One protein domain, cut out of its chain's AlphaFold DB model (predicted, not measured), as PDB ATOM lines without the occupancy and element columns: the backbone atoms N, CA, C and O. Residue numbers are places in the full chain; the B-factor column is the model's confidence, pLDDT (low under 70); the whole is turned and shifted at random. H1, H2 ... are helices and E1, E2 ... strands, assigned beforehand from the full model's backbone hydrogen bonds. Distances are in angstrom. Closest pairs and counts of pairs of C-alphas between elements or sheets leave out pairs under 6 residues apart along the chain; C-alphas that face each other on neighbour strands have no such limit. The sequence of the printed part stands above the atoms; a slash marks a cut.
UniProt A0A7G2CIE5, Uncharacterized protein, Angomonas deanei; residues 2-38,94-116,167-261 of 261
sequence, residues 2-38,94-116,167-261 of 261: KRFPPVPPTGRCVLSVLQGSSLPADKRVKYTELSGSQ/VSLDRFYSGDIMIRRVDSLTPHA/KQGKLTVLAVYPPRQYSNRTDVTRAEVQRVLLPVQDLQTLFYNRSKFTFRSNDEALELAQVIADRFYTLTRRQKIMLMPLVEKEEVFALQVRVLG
ATOM      1  N   LYS A   2     -16.561  -1.693  -0.068       52.81
ATOM      2  CA  LYS A   2     -17.317  -0.658  -0.802       52.81
ATOM      3  C   LYS A   2     -16.613   0.693  -0.633       52.81
ATOM      4  O   LYS A   2     -16.533   1.188   0.482       52.81
ATOM      5  N   ARG A   3     -16.124   1.279  -1.735       64.75
ATOM      6  CA  ARG A   3     -15.380   2.560  -1.749       64.75
ATOM      7  C   ARG A   3     -16.173   3.741  -1.149       64.75
ATOM      8  O   ARG A   3     -15.562   4.715  -0.726       64.75
ATOM      9  N   PHE A   4     -17.503   3.632  -1.065       75.75
ATOM     10  CA  PHE A   4     -18.415   4.635  -0.502       75.75
ATOM     11  C   PHE A   4     -19.473   3.946   0.373       75.75
ATOM     12  O   PHE A   4     -20.370   3.296  -0.177       75.75
ATOM     13  N   PRO A   5     -19.360   3.997   1.712       80.38
ATOM     14  CA  PRO A   5     -20.321   3.336   2.582       80.38
ATOM     15  C   PRO A   5     -21.643   4.123   2.649       80.38
ATOM     16  O   PRO A   5     -21.628   5.351   2.732       80.38
ATOM     17  N   PRO A   6     -22.796   3.435   2.658       85.88
ATOM     18  CA  PRO A   6     -24.060   4.040   3.056       85.88
ATOM     19  C   PRO A   6     -23.979   4.608   4.476       85.88
ATOM     20  O   PRO A   6     -23.380   3.986   5.355       85.88
ATOM     21  N   VAL A   7     -24.617   5.753   4.714       85.31
ATOM     22  CA  VAL A   7     -24.605   6.432   6.018       85.31
ATOM     23  C   VAL A   7     -26.011   6.408   6.623       85.31
ATOM     24  O   VAL A   7     -26.957   6.844   5.964       85.31
ATOM     25  N   PRO A   8     -26.195   5.918   7.862       86.50
ATOM     26  CA  PRO A   8     -27.471   6.050   8.549       86.50
ATOM     27  C   PRO A   8     -27.689   7.518   8.953       86.50
ATOM     28  O   PRO A   8     -26.778   8.141   9.502       86.50
ATOM     29  N   PRO A   9     -28.872   8.103   8.707       86.69
ATOM     30  CA  PRO A   9     -29.174   9.437   9.199       86.69
ATOM     31  C   PRO A   9     -29.311   9.422  10.724       86.69
ATOM     32  O   PRO A   9     -29.923   8.516  11.288       86.69
ATOM     33  N   THR A  10     -28.802  10.453  11.395       84.50
ATOM     34  CA  THR A  10     -28.812  10.550  12.869       84.50
ATOM     35  C   THR A  10     -30.193  10.887  13.435       84.50
ATOM     36  O   THR A  10     -30.444  10.718  14.626       84.50
ATOM     37  N   GLY A  11     -31.098  11.386  12.587       81.06
ATOM     38  CA  GLY A  11     -32.384  11.958  12.994       81.06
ATOM     39  C   GLY A  11     -32.275  13.409  13.480       81.06
ATOM     40  O   GLY A  11     -33.294  14.029  13.794       81.06
ATOM     41  N   ARG A  12     -31.062  13.970  13.513       86.00
ATOM     42  CA  ARG A  12     -30.825  15.378  13.811       86.00
ATOM     43  C   ARG A  12     -30.977  16.214  12.545       86.00
ATOM     44  O   ARG A  12     -30.297  15.979  11.546       86.00
ATOM     45  N   CYS A  13     -31.859  17.203  12.606       87.69
ATOM     46  CA  CYS A  13     -32.150  18.120  11.518       87.69
ATOM     47  C   CYS A  13     -31.889  19.558  11.966       87.69
ATOM     48  O   CYS A  13     -32.351  19.982  13.026       87.69
ATOM     49  N   VAL A  14     -31.173  20.323  11.145       87.69
ATOM     50  CA  VAL A  14     -30.820  21.718  11.431       87.69
ATOM     51  C   VAL A  14     -31.199  22.602  10.251       87.69
ATOM     52  O   VAL A  14     -30.814  22.336   9.117       87.69
ATOM     53  N   LEU A  15     -31.928  23.682  10.514       87.50
ATOM     54  CA  LEU A  15     -32.224  24.734   9.550       87.50
ATOM     55  C   LEU A  15     -31.078  25.746   9.514       87.50
ATOM     56  O   LEU A  15     -30.757  26.351  10.536       87.50
ATOM     57  N   SER A  16     -30.499  25.975   8.338       84.12
ATOM     58  CA  SER A  16     -29.529  27.049   8.118       84.12
ATOM     59  C   SER A  16     -30.178  28.204   7.354       84.12
ATOM     60  O   SER A  16     -30.692  27.999   6.246       84.12
ATOM     61  N   VAL A  17     -30.102  29.410   7.907       79.62
ATOM     62  CA  VAL A  17     -30.606  30.647   7.298       79.62
ATOM     63  C   VAL A  17     -29.449  31.617   7.106       79.62
ATOM     64  O   VAL A  17     -28.743  31.931   8.066       79.62
ATOM     65  N   LEU A  18     -29.264  32.098   5.876       71.56
ATOM     66  CA  LEU A  18     -28.341  33.194   5.600       71.56
ATOM     67  C   LEU A  18     -28.929  34.494   6.165       71.56
ATOM     68  O   LEU A  18     -30.041  34.891   5.832       71.56
ATOM     69  N   GLN A  19     -28.191  35.130   7.061       64.75
ATOM     70  CA  GLN A  19     -28.459  36.455   7.587       64.75
ATOM     71  C   GLN A  19     -27.812  37.511   6.684       64.75
ATOM     72  O   GLN A  19     -26.883  37.213   5.931       64.75
ATOM     73  N   GLY A  20     -28.339  38.737   6.745       56.19
ATOM     74  CA  GLY A  20     -27.983  39.836   5.846       56.19
ATOM     75  C   GLY A  20     -26.477  40.078   5.692       56.19
ATOM     76  O   GLY A  20     -25.672  39.788   6.578       56.19
ATOM     77  N   SER A  21     -26.105  40.657   4.548       55.75
ATOM     78  CA  SER A  21     -24.717  40.922   4.139       55.75
ATOM     79  C   SER A  21     -23.933  41.841   5.086       55.75
ATOM     80  O   SER A  21     -22.704  41.862   5.017       55.75
ATOM     81  N   SER A  22     -24.621  42.553   5.984       50.16
ATOM     82  CA  SER A  22     -24.041  43.447   6.992       50.16
ATOM     83  C   SER A  22     -23.312  42.726   8.132       50.16
ATOM     84  O   SER A  22     -22.570  43.362   8.876       50.16
ATOM     85  N   LEU A  23     -23.488  41.409   8.282       54.84
ATOM     86  CA  LEU A  23     -22.760  40.618   9.274       54.84
ATOM     87  C   LEU A  23     -21.407  40.133   8.719       54.84
ATOM     88  O   LEU A  23     -21.296  39.879   7.517       54.84
ATOM     89  N   PRO A  24     -20.373  39.961   9.562       50.75
ATOM     90  CA  PRO A  24     -19.122  39.319   9.152       50.75
ATOM     91  C   PRO A  24     -19.386  37.880   8.689       50.75
ATOM     92  O   PRO A  24     -20.296  37.236   9.210       50.75
ATOM     93  N   ALA A  25     -18.613  37.388   7.711       54.69
ATOM     94  CA  ALA A  25     -18.876  36.137   6.982       54.69
ATOM     95  C   ALA A  25     -19.206  34.938   7.892       54.69
ATOM     96  O   ALA A  25     -20.184  34.234   7.648       54.69
ATOM     97  N   ASP A  26     -18.486  34.800   9.004       52.69
ATOM     98  CA  ASP A  26     -18.654  33.704   9.970       52.69
ATOM     99  C   ASP A  26     -19.943  33.791  10.802       52.69
ATOM    100  O   ASP A  26     -20.381  32.810  11.400       52.69
ATOM    101  N   LYS A  27     -20.591  34.961  10.829       56.72
ATOM    102  CA  LYS A  27     -21.876  35.205  11.508       56.72
ATOM    103  C   LYS A  27     -23.046  35.315  10.533       56.72
ATOM    104  O   LYS A  27     -24.176  35.537  10.961       56.72
ATOM    105  N   ARG A  28     -22.807  35.142   9.228       67.44
ATOM    106  CA  ARG A  28     -23.855  35.227   8.200       67.44
ATOM    107  C   ARG A  28     -24.756  34.007   8.157       67.44
ATOM    108  O   ARG A  28     -25.743  34.051   7.444       67.44
ATOM    109  N   VAL A  29     -24.467  32.920   8.867       70.00
ATOM    110  CA  VAL A  29     -25.336  31.736   8.858       70.00
ATOM    111  C   VAL A  29     -25.862  31.471  10.257       70.00
ATOM    112  O   VAL A  29     -25.110  31.160  11.177       70.00
ATOM    113  N   LYS A  30     -27.182  31.561  10.410       76.69
ATOM    114  CA  LYS A  30     -27.878  31.139  11.621       76.69
ATOM    115  C   LYS A  30     -28.308  29.687  11.473       76.69
ATOM    116  O   LYS A  30     -29.090  29.361  10.581       76.69
ATOM    117  N   TYR A  31     -27.852  28.848  12.393       80.06
ATOM    118  CA  TYR A  31     -28.279  27.459  12.519       80.06
ATOM    119  C   TYR A  31     -29.347  27.342  13.609       80.06
ATOM    120  O   TYR A  31     -29.191  27.891  14.698       80.06
ATOM    121  N   THR A  32     -30.443  26.654  13.309       83.94
ATOM    122  CA  THR A  32     -31.536  26.372  14.247       83.94
ATOM    123  C   THR A  32     -31.794  24.875  14.234       83.94
ATOM    124  O   THR A  32     -32.157  24.327  13.198       83.94
ATOM    125  N   GLU A  33     -31.567  24.202  15.356       84.81
ATOM    126  CA  GLU A  33     -31.890  22.783  15.486       84.81
ATOM    127  C   GLU A  33     -33.410  22.603  15.511       84.81
ATOM    128  O   GLU A  33     -34.110  23.323  16.220       84.81
ATOM    129  N   LEU A  34     -33.913  21.695  14.677       82.50
ATOM    130  CA  LEU A  34     -35.344  21.425  14.521       82.50
ATOM    131  C   LEU A  34     -35.759  20.104  15.173       82.50
ATOM    132  O   LEU A  34     -36.928  19.922  15.497       82.50
ATOM    133  N   SER A  35     -34.817  19.184  15.378       67.06
ATOM    134  CA  SER A  35     -35.088  17.909  16.039       67.06
ATOM    135  C   SER A  35     -35.055  18.069  17.563       67.06
ATOM    136  O   SER A  35     -34.052  18.497  18.121       67.06
ATOM    137  N   GLY A  36     -36.129  17.677  18.253       54.22
ATOM    138  CA  GLY A  36     -36.116  17.414  19.701       54.22
ATOM    139  C   GLY A  36     -36.373  18.587  20.659       54.22
ATOM    140  O   GLY A  36     -36.558  18.328  21.841       54.22
ATOM    141  N   SER A  37     -36.474  19.845  20.216       41.53
ATOM    142  CA  SER A  37     -36.600  20.992  21.143       41.53
ATOM    143  C   SER A  37     -38.031  21.345  21.593       41.53
ATOM    144  O   SER A  37     -38.264  22.470  22.033       41.53
ATOM    145  N   GLN A  38     -39.009  20.441  21.463       42.91
ATOM    146  CA  GLN A  38     -40.383  20.706  21.925       42.91
ATOM    147  C   GLN A  38     -41.171  19.446  22.329       42.91
ATOM    148  O   GLN A  38     -42.355  19.316  22.028       42.91
ATOM    149  N   VAL A  94     -23.044  27.541  16.328       42.81
ATOM    150  CA  VAL A  94     -22.718  26.181  15.895       42.81
ATOM    151  C   VAL A  94     -21.773  26.287  14.696       42.81
ATOM    152  O   VAL A  94     -22.206  26.662  13.609       42.81
ATOM    153  N   SER A  95     -20.486  25.987  14.895       48.38
ATOM    154  CA  SER A  95     -19.548  25.742  13.796       48.38
ATOM    155  C   SER A  95     -19.887  24.415  13.106       48.38
ATOM    156  O   SER A  95     -20.465  23.512  13.723       48.38
ATOM    157  N   LEU A  96     -19.526  24.275  11.824       52.06
ATOM    158  CA  LEU A  96     -19.712  23.033  11.055       52.06
ATOM    159  C   LEU A  96     -19.024  21.809  11.710       52.06
ATOM    160  O   LEU A  96     -19.393  20.663  11.453       52.06
ATOM    161  N   ASP A  97     -18.106  22.053  12.647       54.94
ATOM    162  CA  ASP A  97     -17.413  21.042  13.455       54.94
ATOM    163  C   ASP A  97     -18.341  20.271  14.407       54.94
ATOM    164  O   ASP A  97     -17.964  19.214  14.917       54.94
ATOM    165  N   ARG A  98     -19.565  20.764  14.641       65.69
ATOM    166  CA  ARG A  98     -20.565  20.130  15.518       65.69
ATOM    167  C   ARG A  98     -21.527  19.180  14.806       65.69
ATOM    168  O   ARG A  98     -22.405  18.623  15.473       65.69
ATOM    169  N   PHE A  99     -21.418  19.033  13.489       73.56
ATOM    170  CA  PHE A  99     -22.271  18.118  12.737       73.56
ATOM    171  C   PHE A  99     -21.652  16.727  12.632       73.56
ATOM    172  O   PHE A  99     -20.444  16.581  12.446       73.56
ATOM    173  N   TYR A 100     -22.496  15.705  12.718       76.94
ATOM    174  CA  TYR A 100     -22.123  14.304  12.553       76.94
ATOM    175  C   TYR A 100     -22.453  13.816  11.151       76.94
ATOM    176  O   TYR A 100     -23.378  14.314  10.512       76.94
ATOM    177  N   SER A 101     -21.726  12.807  10.671       80.38
ATOM    178  CA  SER A 101     -22.128  12.087   9.464       80.38
ATOM    179  C   SER A 101     -23.553  11.556   9.630       80.38
ATOM    180  O   SER A 101     -23.859  10.912  10.629       80.38
ATOM    181  N   GLY A 102     -24.417  11.852   8.660       78.75
ATOM    182  CA  GLY A 102     -25.841  11.530   8.722       78.75
ATOM    183  C   GLY A 102     -26.726  12.620   9.339       78.75
ATOM    184  O   GLY A 102     -27.948  12.468   9.299       78.75
ATOM    185  N   ASP A 103     -26.166  13.718   9.862       86.19
ATOM    186  CA  ASP A 103     -26.961  14.901  10.206       86.19
ATOM    187  C   ASP A 103     -27.554  15.515   8.931       86.19
ATOM    188  O   ASP A 103     -26.892  15.617   7.891       86.19
ATOM    189  N   ILE A 104     -28.812  15.947   9.024       89.19
ATOM    190  CA  ILE A 104     -29.545  16.571   7.925       89.19
ATOM    191  C   ILE A 104     -29.530  18.088   8.107       89.19
ATOM    192  O   ILE A 104     -29.957  18.619   9.133       89.19
ATOM    193  N   MET A 105     -29.093  18.807   7.078       87.94
ATOM    194  CA  MET A 105     -29.158  20.260   7.021       87.94
ATOM    195  C   MET A 105     -30.226  20.701   6.024       87.94
ATOM    196  O   MET A 105     -30.164  20.399   4.835       87.94
ATOM    197  N   ILE A 106     -31.199  21.466   6.500       89.12
ATOM    198  CA  ILE A 106     -32.209  22.113   5.671       89.12
ATOM    199  C   ILE A 106     -31.708  23.526   5.399       89.12
ATOM    200  O   ILE A 106     -31.714  24.390   6.272       89.12
ATOM    201  N   ARG A 107     -31.226  23.767   4.184       84.50
ATOM    202  CA  ARG A 107     -30.726  25.071   3.768       84.50
ATOM    203  C   ARG A 107     -31.842  25.892   3.157       84.50
ATOM    204  O   ARG A 107     -32.412  25.507   2.139       84.50
ATOM    205  N   ARG A 108     -32.105  27.056   3.740       84.06
ATOM    206  CA  ARG A 108     -32.969  28.057   3.132       84.06
ATOM    207  C   ARG A 108     -32.203  28.822   2.053       84.06
ATOM    208  O   ARG A 108     -31.134  29.366   2.321       84.06
ATOM    209  N   VAL A 109     -32.759  28.843   0.847       75.50
ATOM    210  CA  VAL A 109     -32.266  29.604  -0.301       75.50
ATOM    211  C   VAL A 109     -33.350  30.603  -0.682       75.50
ATOM    212  O   VAL A 109     -34.404  30.221  -1.192       75.50
ATOM    213  N   ASP A 110     -33.113  31.875  -0.381       69.50
ATOM    214  CA  ASP A 110     -34.038  32.950  -0.725       69.50
ATOM    215  C   ASP A 110     -33.923  33.312  -2.211       69.50
ATOM    216  O   ASP A 110     -32.843  33.282  -2.800       69.50
ATOM    217  N   SER A 111     -35.060  33.641  -2.817       63.25
ATOM    218  CA  SER A 111     -35.125  34.232  -4.147       63.25
ATOM    219  C   SER A 111     -34.579  35.656  -4.094       63.25
ATOM    220  O   SER A 111     -34.846  36.400  -3.149       63.25
ATOM    221  N   LEU A 112     -33.876  36.067  -5.147       52.31
ATOM    222  CA  LEU A 112     -33.388  37.440  -5.329       52.31
ATOM    223  C   LEU A 112     -34.511  38.440  -5.662       52.31
ATOM    224  O   LEU A 112     -34.230  39.576  -6.033       52.31
ATOM    225  N   THR A 113     -35.782  38.044  -5.533       49.56
ATOM    226  CA  THR A 113     -36.929  38.924  -5.762       49.56
ATOM    227  C   THR A 113     -36.857  40.137  -4.814       49.56
ATOM    228  O   THR A 113     -36.838  39.940  -3.586       49.56
ATOM    229  N   PRO A 114     -36.819  41.377  -5.349       45.47
ATOM    230  CA  PRO A 114     -36.770  42.604  -4.563       45.47
ATOM    231  C   PRO A 114     -37.869  42.647  -3.503       45.47
ATOM    232  O   PRO A 114     -38.995  42.222  -3.751       45.47
ATOM    233  N   HIS A 115     -37.552  43.187  -2.324       49.16
ATOM    234  CA  HIS A 115     -38.503  43.296  -1.212       49.16
ATOM    235  C   HIS A 115     -39.795  44.036  -1.592       49.16
ATOM    236  O   HIS A 115     -40.857  43.637  -1.127       49.16
ATOM    237  N   ALA A 116     -39.702  45.046  -2.465       44.81
ATOM    238  CA  ALA A 116     -40.836  45.831  -2.960       44.81
ATOM    239  C   ALA A 116     -41.830  45.026  -3.817       44.81
ATOM    240  O   ALA A 116     -42.978  45.416  -3.953       44.81
ATOM    241  N   LYS A 167     -43.060  32.865  -5.325       61.62
ATOM    242  CA  LYS A 167     -42.258  32.076  -4.384       61.62
ATOM    243  C   LYS A 167     -41.086  32.919  -3.891       61.62
ATOM    244  O   LYS A 167     -40.248  33.335  -4.684       61.62
ATOM    245  N   GLN A 168     -41.008  33.119  -2.581       66.38
ATOM    246  CA  GLN A 168     -39.926  33.862  -1.936       66.38
ATOM    247  C   GLN A 168     -38.628  33.061  -1.847       66.38
ATOM    248  O   GLN A 168     -37.571  33.655  -1.671       66.38
ATOM    249  N   GLY A 169     -38.676  31.735  -1.975       71.69
ATOM    250  CA  GLY A 169     -37.472  30.914  -1.972       71.69
ATOM    251  C   GLY A 169     -37.744  29.417  -2.006       71.69
ATOM    252  O   GLY A 169     -38.868  28.955  -2.240       71.69
ATOM    253  N   LYS A 170     -36.681  28.644  -1.782       81.06
ATOM    254  CA  LYS A 170     -36.678  27.182  -1.746       81.06
ATOM    255  C   LYS A 170     -35.857  26.674  -0.561       81.06
ATOM    256  O   LYS A 170     -34.820  27.234  -0.221       81.06
ATOM    257  N   LEU A 171     -36.307  25.587   0.050       83.00
ATOM    258  CA  LEU A 171     -35.511  24.787   0.968       83.00
ATOM    259  C   LEU A 171     -34.795  23.679   0.192       83.00
ATOM    260  O   LEU A 171     -35.399  22.955  -0.603       83.00
ATOM    261  N   THR A 172     -33.503  23.535   0.445       84.19
ATOM    262  CA  THR A 172     -32.672  22.452  -0.078       84.19
ATOM    263  C   THR A 172     -32.277  21.552   1.079       84.19
ATOM    264  O   THR A 172     -31.798  22.036   2.101       84.19
ATOM    265  N   VAL A 173     -32.466  20.244   0.928       87.88
ATOM    266  CA  VAL A 173     -32.055  19.265   1.938       87.88
ATOM    267  C   VAL A 173     -30.663  18.757   1.585       87.88
ATOM    268  O   VAL A 173     -30.424  18.280   0.475       87.88
ATOM    269  N   LEU A 174     -29.751  18.886   2.534       87.56
ATOM    270  CA  LEU A 174     -28.372  18.436   2.463       87.56
ATOM    271  C   LEU A 174     -28.132  17.444   3.602       87.56
ATOM    272  O   LEU A 174     -28.802  17.502   4.634       87.56
ATOM    273  N   ALA A 175     -27.163  16.560   3.438       87.19
ATOM    274  CA  ALA A 175     -26.729  15.663   4.491       87.19
ATOM    275  C   ALA A 175     -25.209  15.672   4.604       87.19
ATOM    276  O   ALA A 175     -24.481  15.861   3.627       87.19
ATOM    277  N   VAL A 176     -24.744  15.499   5.834       84.12
ATOM    278  CA  VAL A 176     -23.325  15.507   6.166       84.12
ATOM    279  C   VAL A 176     -22.747  14.134   5.847       84.12
ATOM    280  O   VAL A 176     -23.167  13.126   6.418       84.12
ATOM    281  N   TYR A 177     -21.780  14.092   4.938       81.06
ATOM    282  CA  TYR A 177     -21.170  12.863   4.448       81.06
ATOM    283  C   TYR A 177     -19.668  12.823   4.777       81.06
ATOM    284  O   TYR A 177     -18.987  13.848   4.650       81.06
ATOM    285  N   PRO A 178     -19.132  11.671   5.227       72.19
ATOM    286  CA  PRO A 178     -17.701  11.522   5.466       72.19
ATOM    287  C   PRO A 178     -16.939  11.469   4.126       72.19
ATOM    288  O   PRO A 178     -17.348  10.748   3.213       72.19
ATOM    289  N   PRO A 179     -15.824  12.199   3.968       61.19
ATOM    290  CA  PRO A 179     -15.052  12.193   2.737       61.19
ATOM    291  C   PRO A 179     -14.259  10.882   2.594       61.19
ATOM    292  O   PRO A 179     -14.002  10.149   3.552       61.19
ATOM    293  N   ARG A 180     -13.818  10.630   1.358       56.03
ATOM    294  CA  ARG A 180     -13.072   9.450   0.876       56.03
ATOM    295  C   ARG A 180     -11.950   8.931   1.763       56.03
ATOM    296  O   ARG A 180     -11.710   7.731   1.787       56.03
ATOM    297  N   GLN A 181     -11.244   9.831   2.431       52.62
ATOM    298  CA  GLN A 181      -9.978   9.533   3.100       52.62
ATOM    299  C   GLN A 181     -10.159   8.837   4.460       52.62
ATOM    300  O   GLN A 181      -9.185   8.363   5.038       52.62
ATOM    301  N   TYR A 182     -11.400   8.722   4.951       52.59
ATOM    302  CA  TYR A 182     -11.697   8.223   6.298       52.59
ATOM    303  C   TYR A 182     -12.629   7.005   6.333       52.59
ATOM    304  O   TYR A 182     -13.029   6.574   7.407       52.59
ATOM    305  N   SER A 183     -12.964   6.409   5.182       49.94
ATOM    306  CA  SER A 183     -13.844   5.231   5.125       49.94
ATOM    307  C   SER A 183     -13.203   3.941   5.660       49.94
ATOM    308  O   SER A 183     -13.936   3.021   6.011       49.94
ATOM    309  N   ASN A 184     -11.866   3.885   5.760       47.41
ATOM    310  CA  ASN A 184     -11.105   2.688   6.154       47.41
ATOM    311  C   ASN A 184     -10.167   2.885   7.366       47.41
ATOM    312  O   ASN A 184      -9.440   1.954   7.702       47.41
ATOM    313  N   ARG A 185     -10.133   4.066   8.003       46.38
ATOM    314  CA  ARG A 185      -9.251   4.332   9.156       46.38
ATOM    315  C   ARG A 185     -10.058   4.326  10.452       46.38
ATOM    316  O   ARG A 185     -10.990   5.111  10.606       46.38
ATOM    317  N   THR A 186      -9.699   3.443  11.377       50.28
ATOM    318  CA  THR A 186     -10.260   3.342  12.740       50.28
ATOM    319  C   THR A 186      -9.665   4.371  13.712       50.28
ATOM    320  O   THR A 186     -10.107   4.496  14.846       50.28
ATOM    321  N   ASP A 187      -8.654   5.097  13.243       44.31
ATOM    322  CA  ASP A 187      -7.675   5.904  13.972       44.31
ATOM    323  C   ASP A 187      -7.868   7.421  13.762       44.31
ATOM    324  O   ASP A 187      -7.052   8.227  14.195       44.31
ATOM    325  N   VAL A 188      -8.969   7.829  13.124       42.78
ATOM    326  CA  VAL A 188      -9.249   9.237  12.810       42.78
ATOM    327  C   VAL A 188      -9.920   9.908  13.997       42.78
ATOM    328  O   VAL A 188     -11.020   9.520  14.410       42.78
ATOM    329  N   THR A 189      -9.298  10.953  14.531       44.31
ATOM    330  CA  THR A 189      -9.920  11.725  15.603       44.31
ATOM    331  C   THR A 189     -11.075  12.567  15.057       44.31
ATOM    332  O   THR A 189     -11.102  13.017  13.912       44.31
ATOM    333  N   ARG A 190     -12.078  12.802  15.908       47.66
ATOM    334  CA  ARG A 190     -13.356  13.470  15.587       47.66
ATOM    335  C   ARG A 190     -13.217  14.874  14.967       47.66
ATOM    336  O   ARG A 190     -14.208  15.386  14.449       47.66
ATOM    337  N   ALA A 191     -12.036  15.485  15.029       39.97
ATOM    338  CA  ALA A 191     -11.731  16.808  14.487       39.97
ATOM    339  C   ALA A 191     -11.148  16.785  13.056       39.97
ATOM    340  O   ALA A 191     -11.198  17.802  12.375       39.97
ATOM    341  N   GLU A 192     -10.635  15.648  12.572       37.41
ATOM    342  CA  GLU A 192      -9.862  15.570  11.316       37.41
ATOM    343  C   GLU A 192     -10.721  15.272  10.075       37.41
ATOM    344  O   GLU A 192     -10.294  15.467   8.934       37.41
ATOM    345  N   VAL A 193     -11.962  14.823  10.267       48.88
ATOM    346  CA  VAL A 193     -12.867  14.477   9.167       48.88
ATOM    347  C   VAL A 193     -13.368  15.754   8.478       48.88
ATOM    348  O   VAL A 193     -14.272  16.409   8.991       48.88
ATOM    349  N   GLN A 194     -12.834  16.093   7.295       50.44
ATOM    350  CA  GLN A 194     -13.388  17.139   6.418       50.44
ATOM    351  C   GLN A 194     -14.811  16.769   5.973       50.44
ATOM    352  O   GLN A 194     -15.028  16.068   4.992       50.44
ATOM    353  N   ARG A 195     -15.816  17.205   6.723       63.88
ATOM    354  CA  ARG A 195     -17.222  16.878   6.465       63.88
ATOM    355  C   ARG A 195     -17.740  17.642   5.251       63.88
ATOM    356  O   ARG A 195     -17.645  18.866   5.203       63.88
ATOM    357  N   VAL A 196     -18.337  16.921   4.304       70.25
ATOM    358  CA  VAL A 196     -18.924  17.513   3.095       70.25
ATOM    359  C   VAL A 196     -20.443  17.511   3.220       70.25
ATOM    360  O   VAL A 196     -21.044  16.516   3.622       70.25
ATOM    361  N   LEU A 197     -21.072  18.634   2.878       78.12
ATOM    362  CA  LEU A 197     -22.523  18.720   2.734       78.12
ATOM    363  C   LEU A 197     -22.905  18.312   1.315       78.12
ATOM    364  O   LEU A 197     -22.592  19.025   0.364       78.12
ATOM    365  N   LEU A 198     -23.604  17.188   1.183       79.06
ATOM    366  CA  LEU A 198     -24.065  16.679  -0.104       79.06
ATOM    367  C   LEU A 198     -25.583  16.822  -0.241       79.06
ATOM    368  O   LEU A 198     -26.307  16.614   0.737       79.06
ATOM    369  N   PRO A 199     -26.091  17.172  -1.435       83.81
ATOM    370  CA  PRO A 199     -27.522  17.246  -1.677       83.81
ATOM    371  C   PRO A 199     -28.182  15.878  -1.532       83.81
ATOM    372  O   PRO A 199     -27.679  14.873  -2.034       83.81
ATOM    373  N   VAL A 200     -29.339  15.862  -0.872       85.75
ATOM    374  CA  VAL A 200     -30.185  14.672  -0.783       85.75
ATOM    375  C   VAL A 200     -31.177  14.690  -1.945       85.75
ATOM    376  O   VAL A 200     -32.017  15.587  -2.046       85.75
ATOM    377  N   GLN A 201     -31.058  13.710  -2.834       83.88
ATOM    378  CA  GLN A 201     -31.914  13.531  -4.004       83.88
ATOM    379  C   GLN A 201     -33.086  12.582  -3.716       83.88
ATOM    380  O   GLN A 201     -33.155  11.939  -2.668       83.88
ATOM    381  N   ASP A 202     -34.045  12.553  -4.646       73.81
ATOM    382  CA  ASP A 202     -35.232  11.687  -4.631       73.81
ATOM    383  C   ASP A 202     -36.066  11.748  -3.352       73.81
ATOM    384  O   ASP A 202     -36.707  10.782  -2.935       73.81
ATOM    385  N   LEU A 203     -36.151  12.945  -2.771       74.19
ATOM    386  CA  LEU A 203     -36.991  13.236  -1.607       74.19
ATOM    387  C   LEU A 203     -38.479  12.944  -1.856       74.19
ATOM    388  O   LEU A 203     -39.242  12.843  -0.902       74.19
ATOM    389  N   GLN A 204     -38.901  12.766  -3.110       67.38
ATOM    390  CA  GLN A 204     -40.256  12.329  -3.455       67.38
ATOM    391  C   GLN A 204     -40.621  10.988  -2.802       67.38
ATOM    392  O   GLN A 204     -41.770  10.800  -2.410       67.38
ATOM    393  N   THR A 205     -39.637  10.100  -2.610       66.00
ATOM    394  CA  THR A 205     -39.807   8.829  -1.882       66.00
ATOM    395  C   THR A 205     -40.193   9.044  -0.417       66.00
ATOM    396  O   THR A 205     -40.932   8.251   0.162       66.00
ATOM    397  N   LEU A 206     -39.739  10.143   0.189       70.00
ATOM    398  CA  LEU A 206     -40.054  10.495   1.574       70.00
ATOM    399  C   LEU A 206     -41.302  11.370   1.687       70.00
ATOM    400  O   LEU A 206     -42.032  11.278   2.680       70.00
ATOM    401  N   PHE A 207     -41.528  12.217   0.684       71.75
ATOM    402  CA  PHE A 207     -42.554  13.250   0.639       71.75
ATOM    403  C   PHE A 207     -43.434  13.044  -0.602       71.75
ATOM    404  O   PHE A 207     -43.274  13.731  -1.613       71.75
ATOM    405  N   TYR A 208     -44.379  12.101  -0.502       56.06
ATOM    406  CA  TYR A 208     -45.381  11.795  -1.530       56.06
ATOM    407  C   TYR A 208     -45.974  13.079  -2.143       56.06
ATOM    408  O   TYR A 208     -46.707  13.813  -1.473       56.06
ATOM    409  N   ASN A 209     -45.668  13.322  -3.423       50.38
ATOM    410  CA  ASN A 209     -46.154  14.421  -4.273       50.38
ATOM    411  C   ASN A 209     -45.602  15.835  -4.015       50.38
ATOM    412  O   ASN A 209     -46.113  16.793  -4.598       50.38
ATOM    413  N   ARG A 210     -44.537  16.017  -3.218       56.50
ATOM    414  CA  ARG A 210     -43.914  17.347  -3.054       56.50
ATOM    415  C   ARG A 210     -42.613  17.452  -3.849       56.50
ATOM    416  O   ARG A 210     -41.524  17.243  -3.332       56.50
ATOM    417  N   SER A 211     -42.726  17.817  -5.127       48.31
ATOM    418  CA  SER A 211     -41.568  17.992  -6.021       48.31
ATOM    419  C   SER A 211     -40.784  19.289  -5.773       48.31
ATOM    420  O   SER A 211     -39.653  19.434  -6.239       48.31
ATOM    421  N   LYS A 212     -41.363  20.257  -5.046       64.19
ATOM    422  CA  LYS A 212     -40.791  21.600  -4.861       64.19
ATOM    423  C   LYS A 212     -40.965  22.067  -3.409       64.19
ATOM    424  O   LYS A 212     -42.062  22.448  -3.010       64.19
ATOM    425  N   PHE A 213     -39.881  22.080  -2.627       77.62
ATOM    426  CA  PHE A 213     -39.843  22.654  -1.269       77.62
ATOM    427  C   PHE A 213     -39.749  24.184  -1.307       77.62
ATOM    428  O   PHE A 213     -38.804  24.780  -0.808       77.62
ATOM    429  N   THR A 214     -40.688  24.827  -1.988       77.56
ATOM    430  CA  THR A 214     -40.714  26.285  -2.149       77.56
ATOM    431  C   THR A 214     -41.638  26.922  -1.127       77.56
ATOM    432  O   THR A 214     -42.674  26.337  -0.823       77.56
ATOM    433  N   PHE A 215     -41.291  28.116  -0.658       73.62
ATOM    434  CA  PHE A 215     -42.073  28.882   0.313       73.62
ATOM    435  C   PHE A 215     -42.330  30.308  -0.192       73.62
ATOM    436  O   PHE A 215     -41.622  30.810  -1.071       73.62
ATOM    437  N   ARG A 216     -43.356  30.951   0.362       72.19
ATOM    438  CA  ARG A 216     -43.843  32.302   0.051       72.19
ATOM    439  C   ARG A 216     -43.763  33.244   1.249       72.19
ATOM    440  O   ARG A 216     -43.939  34.439   1.066       72.19
ATOM    441  N   SER A 217     -43.483  32.738   2.448       69.19
ATOM    442  CA  SER A 217     -43.228  33.547   3.642       69.19
ATOM    443  C   SER A 217     -42.170  32.897   4.536       69.19
ATOM    444  O   SER A 217     -41.836  31.720   4.377       69.19
ATOM    445  N   ASN A 218     -41.636  33.669   5.489       76.62
ATOM    446  CA  ASN A 218     -40.716  33.152   6.506       76.62
ATOM    447  C   ASN A 218     -41.364  32.051   7.356       76.62
ATOM    448  O   ASN A 218     -40.703  31.057   7.652       76.62
ATOM    449  N   ASP A 219     -42.638  32.221   7.706       74.56
ATOM    450  CA  ASP A 219     -43.384  31.259   8.518       74.56
ATOM    451  C   ASP A 219     -43.628  29.967   7.731       74.56
ATOM    452  O   ASP A 219     -43.323  28.887   8.230       74.56
ATOM    453  N   GLU A 220     -44.013  30.063   6.448       75.50
ATOM    454  CA  GLU A 220     -44.142  28.889   5.568       75.50
ATOM    455  C   GLU A 220     -42.794  28.166   5.404       75.50
ATOM    456  O   GLU A 220     -42.749  26.937   5.343       75.50
ATOM    457  N   ALA A 221     -41.676  28.902   5.361       80.38
ATOM    458  CA  ALA A 221     -40.341  28.308   5.310       80.38
ATOM    459  C   ALA A 221     -40.012  27.523   6.589       80.38
ATOM    460  O   ALA A 221     -39.444  26.433   6.509       80.38
ATOM    461  N   LEU A 222     -40.353  28.071   7.759       82.94
ATOM    462  CA  LEU A 222     -40.105  27.432   9.048       82.94
ATOM    463  C   LEU A 222     -40.980  26.188   9.227       82.94
ATOM    464  O   LEU A 222     -40.452  25.122   9.542       82.94
ATOM    465  N   GLU A 223     -42.281  26.300   8.961       82.62
ATOM    466  CA  GLU A 223     -43.227  25.182   9.023       82.62
ATOM    467  C   GLU A 223     -42.809  24.055   8.074       82.62
ATOM    468  O   GLU A 223     -42.767  22.883   8.451       82.62
ATOM    469  N   LEU A 224     -42.423  24.395   6.841       82.94
ATOM    470  CA  LEU A 224     -41.952  23.405   5.880       82.94
ATOM    471  C   LEU A 224     -40.666  22.717   6.350       82.94
ATOM    472  O   LEU A 224     -40.527  21.505   6.183       82.94
ATOM    473  N   ALA A 225     -39.736  23.467   6.946       86.81
ATOM    474  CA  ALA A 225     -38.515  22.900   7.498       86.81
ATOM    475  C   ALA A 225     -38.809  21.945   8.669       86.81
ATOM    476  O   ALA A 225     -38.210  20.871   8.732       86.81
ATOM    477  N   GLN A 226     -39.760  22.284   9.543       85.75
ATOM    478  CA  GLN A 226     -40.213  21.413  10.634       85.75
ATOM    479  C   GLN A 226     -40.838  20.118  10.107       85.75
ATOM    480  O   GLN A 226     -40.452  19.038  10.541       85.75
ATOM    481  N   VAL A 227     -41.714  20.196   9.097       84.81
ATOM    482  CA  VAL A 227     -42.314  19.004   8.466       84.81
ATOM    483  C   VAL A 227     -41.243  18.087   7.868       84.81
ATOM    484  O   VAL A 227     -41.335  16.862   7.981       84.81
ATOM    485  N   ILE A 228     -40.219  18.661   7.230       86.44
ATOM    486  CA  ILE A 228     -39.091  17.883   6.705       86.44
ATOM    487  C   ILE A 228     -38.335  17.209   7.856       86.44
ATOM    488  O   ILE A 228     -38.082  16.004   7.788       86.44
ATOM    489  N   ALA A 229     -38.007  17.960   8.910       87.25
ATOM    490  CA  ALA A 229     -37.285  17.455  10.073       87.25
ATOM    491  C   ALA A 229     -38.029  16.304  10.770       87.25
ATOM    492  O   ALA A 229     -37.456  15.233  10.977       87.25
ATOM    493  N   ASP A 230     -39.324  16.475  11.040       83.94
ATOM    494  CA  ASP A 230     -40.175  15.459  11.665       83.94
ATOM    495  C   ASP A 230     -40.261  14.184  10.827       83.94
ATOM    496  O   ASP A 230     -40.254  13.066  11.363       83.94
ATOM    497  N   ARG A 231     -40.320  14.328   9.498       83.19
ATOM    498  CA  ARG A 231     -40.347  13.181   8.592       83.19
ATOM    499  C   ARG A 231     -39.037  12.405   8.655       83.19
ATOM    500  O   ARG A 231     -39.088  11.190   8.833       83.19
ATOM    501  N   PHE A 232     -37.890  13.078   8.561       84.69
ATOM    502  CA  PHE A 232     -36.583  12.425   8.696       84.69
ATOM    503  C   PHE A 232     -36.436  11.744  10.057       84.69
ATOM    504  O   PHE A 232     -36.103  10.563  10.107       84.69
ATOM    505  N   TYR A 233     -36.782  12.433  11.145       84.38
ATOM    506  CA  TYR A 233     -36.743  11.870  12.493       84.38
ATOM    507  C   TYR A 233     -37.594  10.598  12.623       84.38
ATOM    508  O   TYR A 233     -37.138   9.570  13.132       84.38
ATOM    509  N   THR A 234     -38.831  10.640  12.122       81.00
ATOM    510  CA  THR A 234     -39.757   9.503  12.183       81.00
ATOM    511  C   THR A 234     -39.240   8.314  11.378       81.00
ATOM    512  O   THR A 234     -39.301   7.181  11.854       81.00
ATOM    513  N   LEU A 235     -38.714   8.556  10.176       79.62
ATOM    514  CA  LEU A 235     -38.203   7.508   9.296       79.62
ATOM    515  C   LEU A 235     -36.924   6.869   9.839       79.62
ATOM    516  O   LEU A 235     -36.811   5.642   9.812       79.62
ATOM    517  N   THR A 236     -36.018   7.667  10.409       82.62
ATOM    518  CA  THR A 236     -34.836   7.160  11.118       82.62
ATOM    519  C   THR A 236     -35.235   6.222  12.257       82.62
ATOM    520  O   THR A 236     -34.633   5.164  12.410       82.62
ATOM    521  N   ARG A 237     -36.274   6.563  13.037       78.50
ATOM    522  CA  ARG A 237     -36.702   5.741  14.180       78.50
ATOM    523  C   ARG A 237     -37.545   4.519  13.814       78.50
ATOM    524  O   ARG A 237     -37.461   3.519  14.518       78.50
ATOM    525  N   ARG A 238     -38.394   4.602  12.784       75.62
ATOM    526  CA  ARG A 238     -39.425   3.582  12.505       75.62
ATOM    527  C   ARG A 238     -39.149   2.691  11.297       75.62
ATOM    528  O   ARG A 238     -39.586   1.551  11.313       75.62
ATOM    529  N   GLN A 239     -38.492   3.197  10.254       65.19
ATOM    530  CA  GLN A 239     -38.442   2.542   8.934       65.19
ATOM    531  C   GLN A 239     -37.015   2.280   8.429       65.19
ATOM    532  O   GLN A 239     -36.831   2.063   7.238       65.19
ATOM    533  N   LYS A 240     -36.008   2.343   9.319       76.56
ATOM    534  CA  LYS A 240     -34.578   2.112   9.026       76.56
ATOM    535  C   LYS A 240     -34.164   2.640   7.642       76.56
ATOM    536  O   LYS A 240     -33.894   1.880   6.719       76.56
ATOM    537  N   ILE A 241     -34.124   3.958   7.481       86.44
ATOM    538  CA  ILE A 241     -33.626   4.577   6.244       86.44
ATOM    539  C   ILE A 241     -32.091   4.617   6.208       86.44
ATOM    540  O   ILE A 241     -31.443   4.738   7.245       86.44
ATOM    541  N   MET A 242     -31.514   4.573   5.007       88.56
ATOM    542  CA  MET A 242     -30.081   4.759   4.746       88.56
ATOM    543  C   MET A 242     -29.865   5.825   3.673       88.56
ATOM    544  O   MET A 242     -30.632   5.921   2.713       88.56
ATOM    545  N   LEU A 243     -28.793   6.603   3.814       89.38
ATOM    546  CA  LEU A 243     -28.315   7.531   2.795       89.38
ATOM    547  C   LEU A 243     -27.296   6.808   1.914       89.38
ATOM    548  O   LEU A 243     -26.199   6.463   2.360       89.38
ATOM    549  N   MET A 244     -27.677   6.549   0.671       89.69
ATOM    550  CA  MET A 244     -26.866   5.852  -0.318       89.69
ATOM    551  C   MET A 244     -26.057   6.869  -1.132       89.69
ATOM    552  O   MET A 244     -26.657   7.770  -1.720       89.69
ATOM    553  N   PRO A 245     -24.722   6.752  -1.200       87.50
ATOM    554  CA  PRO A 245     -23.915   7.648  -2.017       87.50
ATOM    555  C   PRO A 245     -24.166   7.432  -3.511       87.50
ATOM    556  O   PRO A 245     -24.071   6.307  -4.002       87.50
ATOM    557  N   LEU A 246     -24.451   8.521  -4.228       83.94
ATOM    558  CA  LEU A 246     -24.474   8.569  -5.687       83.94
ATOM    559  C   LEU A 246     -23.100   9.012  -6.185       83.94
ATOM    560  O   LEU A 246     -22.581  10.041  -5.752       83.94
ATOM    561  N   VAL A 247     -22.506   8.201  -7.061       82.56
ATOM    562  CA  VAL A 247     -21.110   8.341  -7.488       82.56
ATOM    563  C   VAL A 247     -21.050   8.601  -8.985       82.56
ATOM    564  O   VAL A 247     -21.609   7.836  -9.764       82.56
ATOM    565  N   GLU A 248     -20.316   9.633  -9.384       78.06
ATOM    566  CA  GLU A 248     -20.002   9.934 -10.781       78.06
ATOM    567  C   GLU A 248     -18.500  10.199 -10.902       78.06
ATOM    568  O   GLU A 248     -17.936  10.860 -10.040       78.06
ATOM    569  N   LYS A 249     -17.838   9.656 -11.936       77.88
ATOM    570  CA  LYS A 249     -16.390   9.849 -12.204       77.88
ATOM    571  C   LYS A 249     -15.489   9.637 -10.987       77.88
ATOM    572  O   LYS A 249     -14.520  10.355 -10.787       77.88
ATOM    573  N   GLU A 250     -15.830   8.646 -10.167       74.81
ATOM    574  CA  GLU A 250     -15.223   8.501  -8.856       74.81
ATOM    575  C   GLU A 250     -15.303   9.817  -8.062       74.81
ATOM    576  O   GLU A 250     -14.270  10.304  -7.644       74.81
ATOM    577  N   GLU A 251     -16.481  10.340  -7.744       73.06
ATOM    578  CA  GLU A 251     -16.730  11.325  -6.680       73.06
ATOM    579  C   GLU A 251     -18.176  11.170  -6.194       73.06
ATOM    580  O   GLU A 251     -19.056  10.820  -6.979       73.06
ATOM    581  N   VAL A 252     -18.438  11.383  -4.898       78.06
ATOM    582  CA  VAL A 252     -19.822  11.379  -4.392       78.06
ATOM    583  C   VAL A 252     -20.389  12.779  -4.574       78.06
ATOM    584  O   VAL A 252     -19.941  13.706  -3.903       78.06
ATOM    585  N   PHE A 253     -21.373  12.932  -5.455       78.50
ATOM    586  CA  PHE A 253     -21.973  14.236  -5.757       78.50
ATOM    587  C   PHE A 253     -23.317  14.457  -5.049       78.50
ATOM    588  O   PHE A 253     -23.758  15.595  -4.892       78.50
ATOM    589  N   ALA A 254     -23.981  13.382  -4.616       84.19
ATOM    590  CA  ALA A 254     -25.281  13.427  -3.957       84.19
ATOM    591  C   ALA A 254     -25.527  12.178  -3.100       84.19
ATOM    592  O   ALA A 254     -24.813  11.180  -3.194       84.19
ATOM    593  N   LEU A 255     -26.571  12.234  -2.273       86.88
ATOM    594  CA  LEU A 255     -27.060  11.115  -1.478       86.88
ATOM    595  C   LEU A 255     -28.507  10.800  -1.856       86.88
ATOM    596  O   LEU A 255     -29.340  11.698  -1.923       86.88
ATOM    597  N   GLN A 256     -28.825   9.528  -2.059       90.31
ATOM    598  CA  GLN A 256     -30.185   9.052  -2.285       90.31
ATOM    599  C   GLN A 256     -30.725   8.410  -1.009       90.31
ATOM    600  O   GLN A 256     -30.036   7.614  -0.368       90.31
ATOM    601  N   VAL A 257     -31.962   8.729  -0.627       88.00
ATOM    602  CA  VAL A 257     -32.583   8.087   0.539       88.00
ATOM    603  C   VAL A 257     -33.170   6.746   0.132       88.00
ATOM    604  O   VAL A 257     -33.970   6.666  -0.798       88.00
ATOM    605  N   ARG A 258     -32.796   5.692   0.855       87.12
ATOM    606  CA  ARG A 258     -33.332   4.348   0.669       87.12
ATOM    607  C   ARG A 258     -34.005   3.883   1.950       87.12
ATOM    608  O   ARG A 258     -33.374   3.854   3.002       87.12
ATOM    609  N   VAL A 259     -35.278   3.518   1.853       81.69
ATOM    610  CA  VAL A 259     -36.005   2.850   2.940       81.69
ATOM    611  C   VAL A 259     -35.613   1.376   2.920       81.69
ATOM    612  O   VAL A 259     -35.690   0.744   1.864       81.69
ATOM    613  N   LEU A 260     -35.129   0.845   4.044       78.94
ATOM    614  CA  LEU A 260     -34.887  -0.588   4.182       78.94
ATOM    615  C   LEU A 260     -36.201  -1.243   4.628       78.94
ATOM    616  O   LEU A 260     -36.763  -0.843   5.646       78.94
ATOM    617  N   GLY A 261     -36.701  -2.176   3.813       62.56
ATOM    618  CA  GLY A 261     -37.886  -2.985   4.122       62.56
ATOM    619  C   GLY A 261     -37.638  -3.996   5.229       62.56
ATOM    620  O   GLY A 261     -36.458  -4.368   5.437       62.56
TER     621      GLY A 261
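What this domain is: This is residues 2 to 38, 94 to 116 and 167 to 261 of the 261 residues of an uncharacterized protein of Angomonas deanei (UniProt A0A7G2CIE5). A strongly twisted sheet of seven strands makes a wall, and one long helix, H1, lies over one of its faces along strand E3, giving two layers, a helix on one face of a sheet. At one end of the sheet the hairpin E6 and E7 is turned far from the strands at the other end, where E1 and E2 form another hairpin. The 155 printed residues hold, in chain order, E1 to E5, H1, E6 and E7; the sheet is mixed, ordered E2, E1, E3, E4, E5, E7, E6. The class is mixed, helices and strands, with under half of the residues in named elements. The whole is compact, radius of gyration of the C-alphas 16.2 A, spanning 53 by 39 by 37 A.

How they stand to each other: Inner strands E3, residues 104 to 110, and E4, residues 169 to 177, are antiparallel, with N 107 and O 172 2.8 A apart. E1, residues 13 to 18, is parallel to E3, with N 14 and O 104 at 2.9 A. Edge strand E2, residues 29 to 33, is antiparallel to E1, with N 17 and O 30 at 2.9 A. E5, residues 196 to 201, is staggered: residues 196 to 199 pair with E4, antiparallel, N 175 and O 198 at 2.8 A, and residues 200 to 201 with E7, residues 251 to 259, parallel, N 201 and O 255 at 2.8 A. E7 bends by 59 degrees at residue 254. Edge strand E6, residues 241 to 248, is antiparallel to E7, with N 244 and O 256 at 2.8 A. H1, residues 218 to 238, is on the sheet at a height of 8.2 A, over E3, at 18 degrees to it on the local plane; it is only just not over E4, on which 2 of its C-alphas fall. The closest C-alphas of H1 and E1 are those of Ala 229 and Cys 13, 5.4 A apart. Every O i to N i+4 pair in H1 is within hydrogen-bond range. E2 and E6 are apart.

Where its parts are: E1 begins at C-alpha 13, (-32.150, 18.120, 11.518). H1 is 30.2 A from first to last C-alpha, beginning at (-40.716, 33.152, 6.506); E4 is 25.2 A, E7 23.1 A and E6 22.5 A. E7 ends at C-alpha 259, (-36.005, 2.850, 2.940).

The domain as a whole: The C-alphas farthest apart, of Ala 116 and Thr 186, are 54.7 A apart. Residues 39 to 93 and 117 to 166 are not printed; the gaps between C-alphas are 19.5 A and 13.9 A. The links E4 to E5 and E5 to H1 are long. Mean pLDDT of the printed part is 71.5; 57 residues are under 70, among them 19 to 28 and 179 to 195.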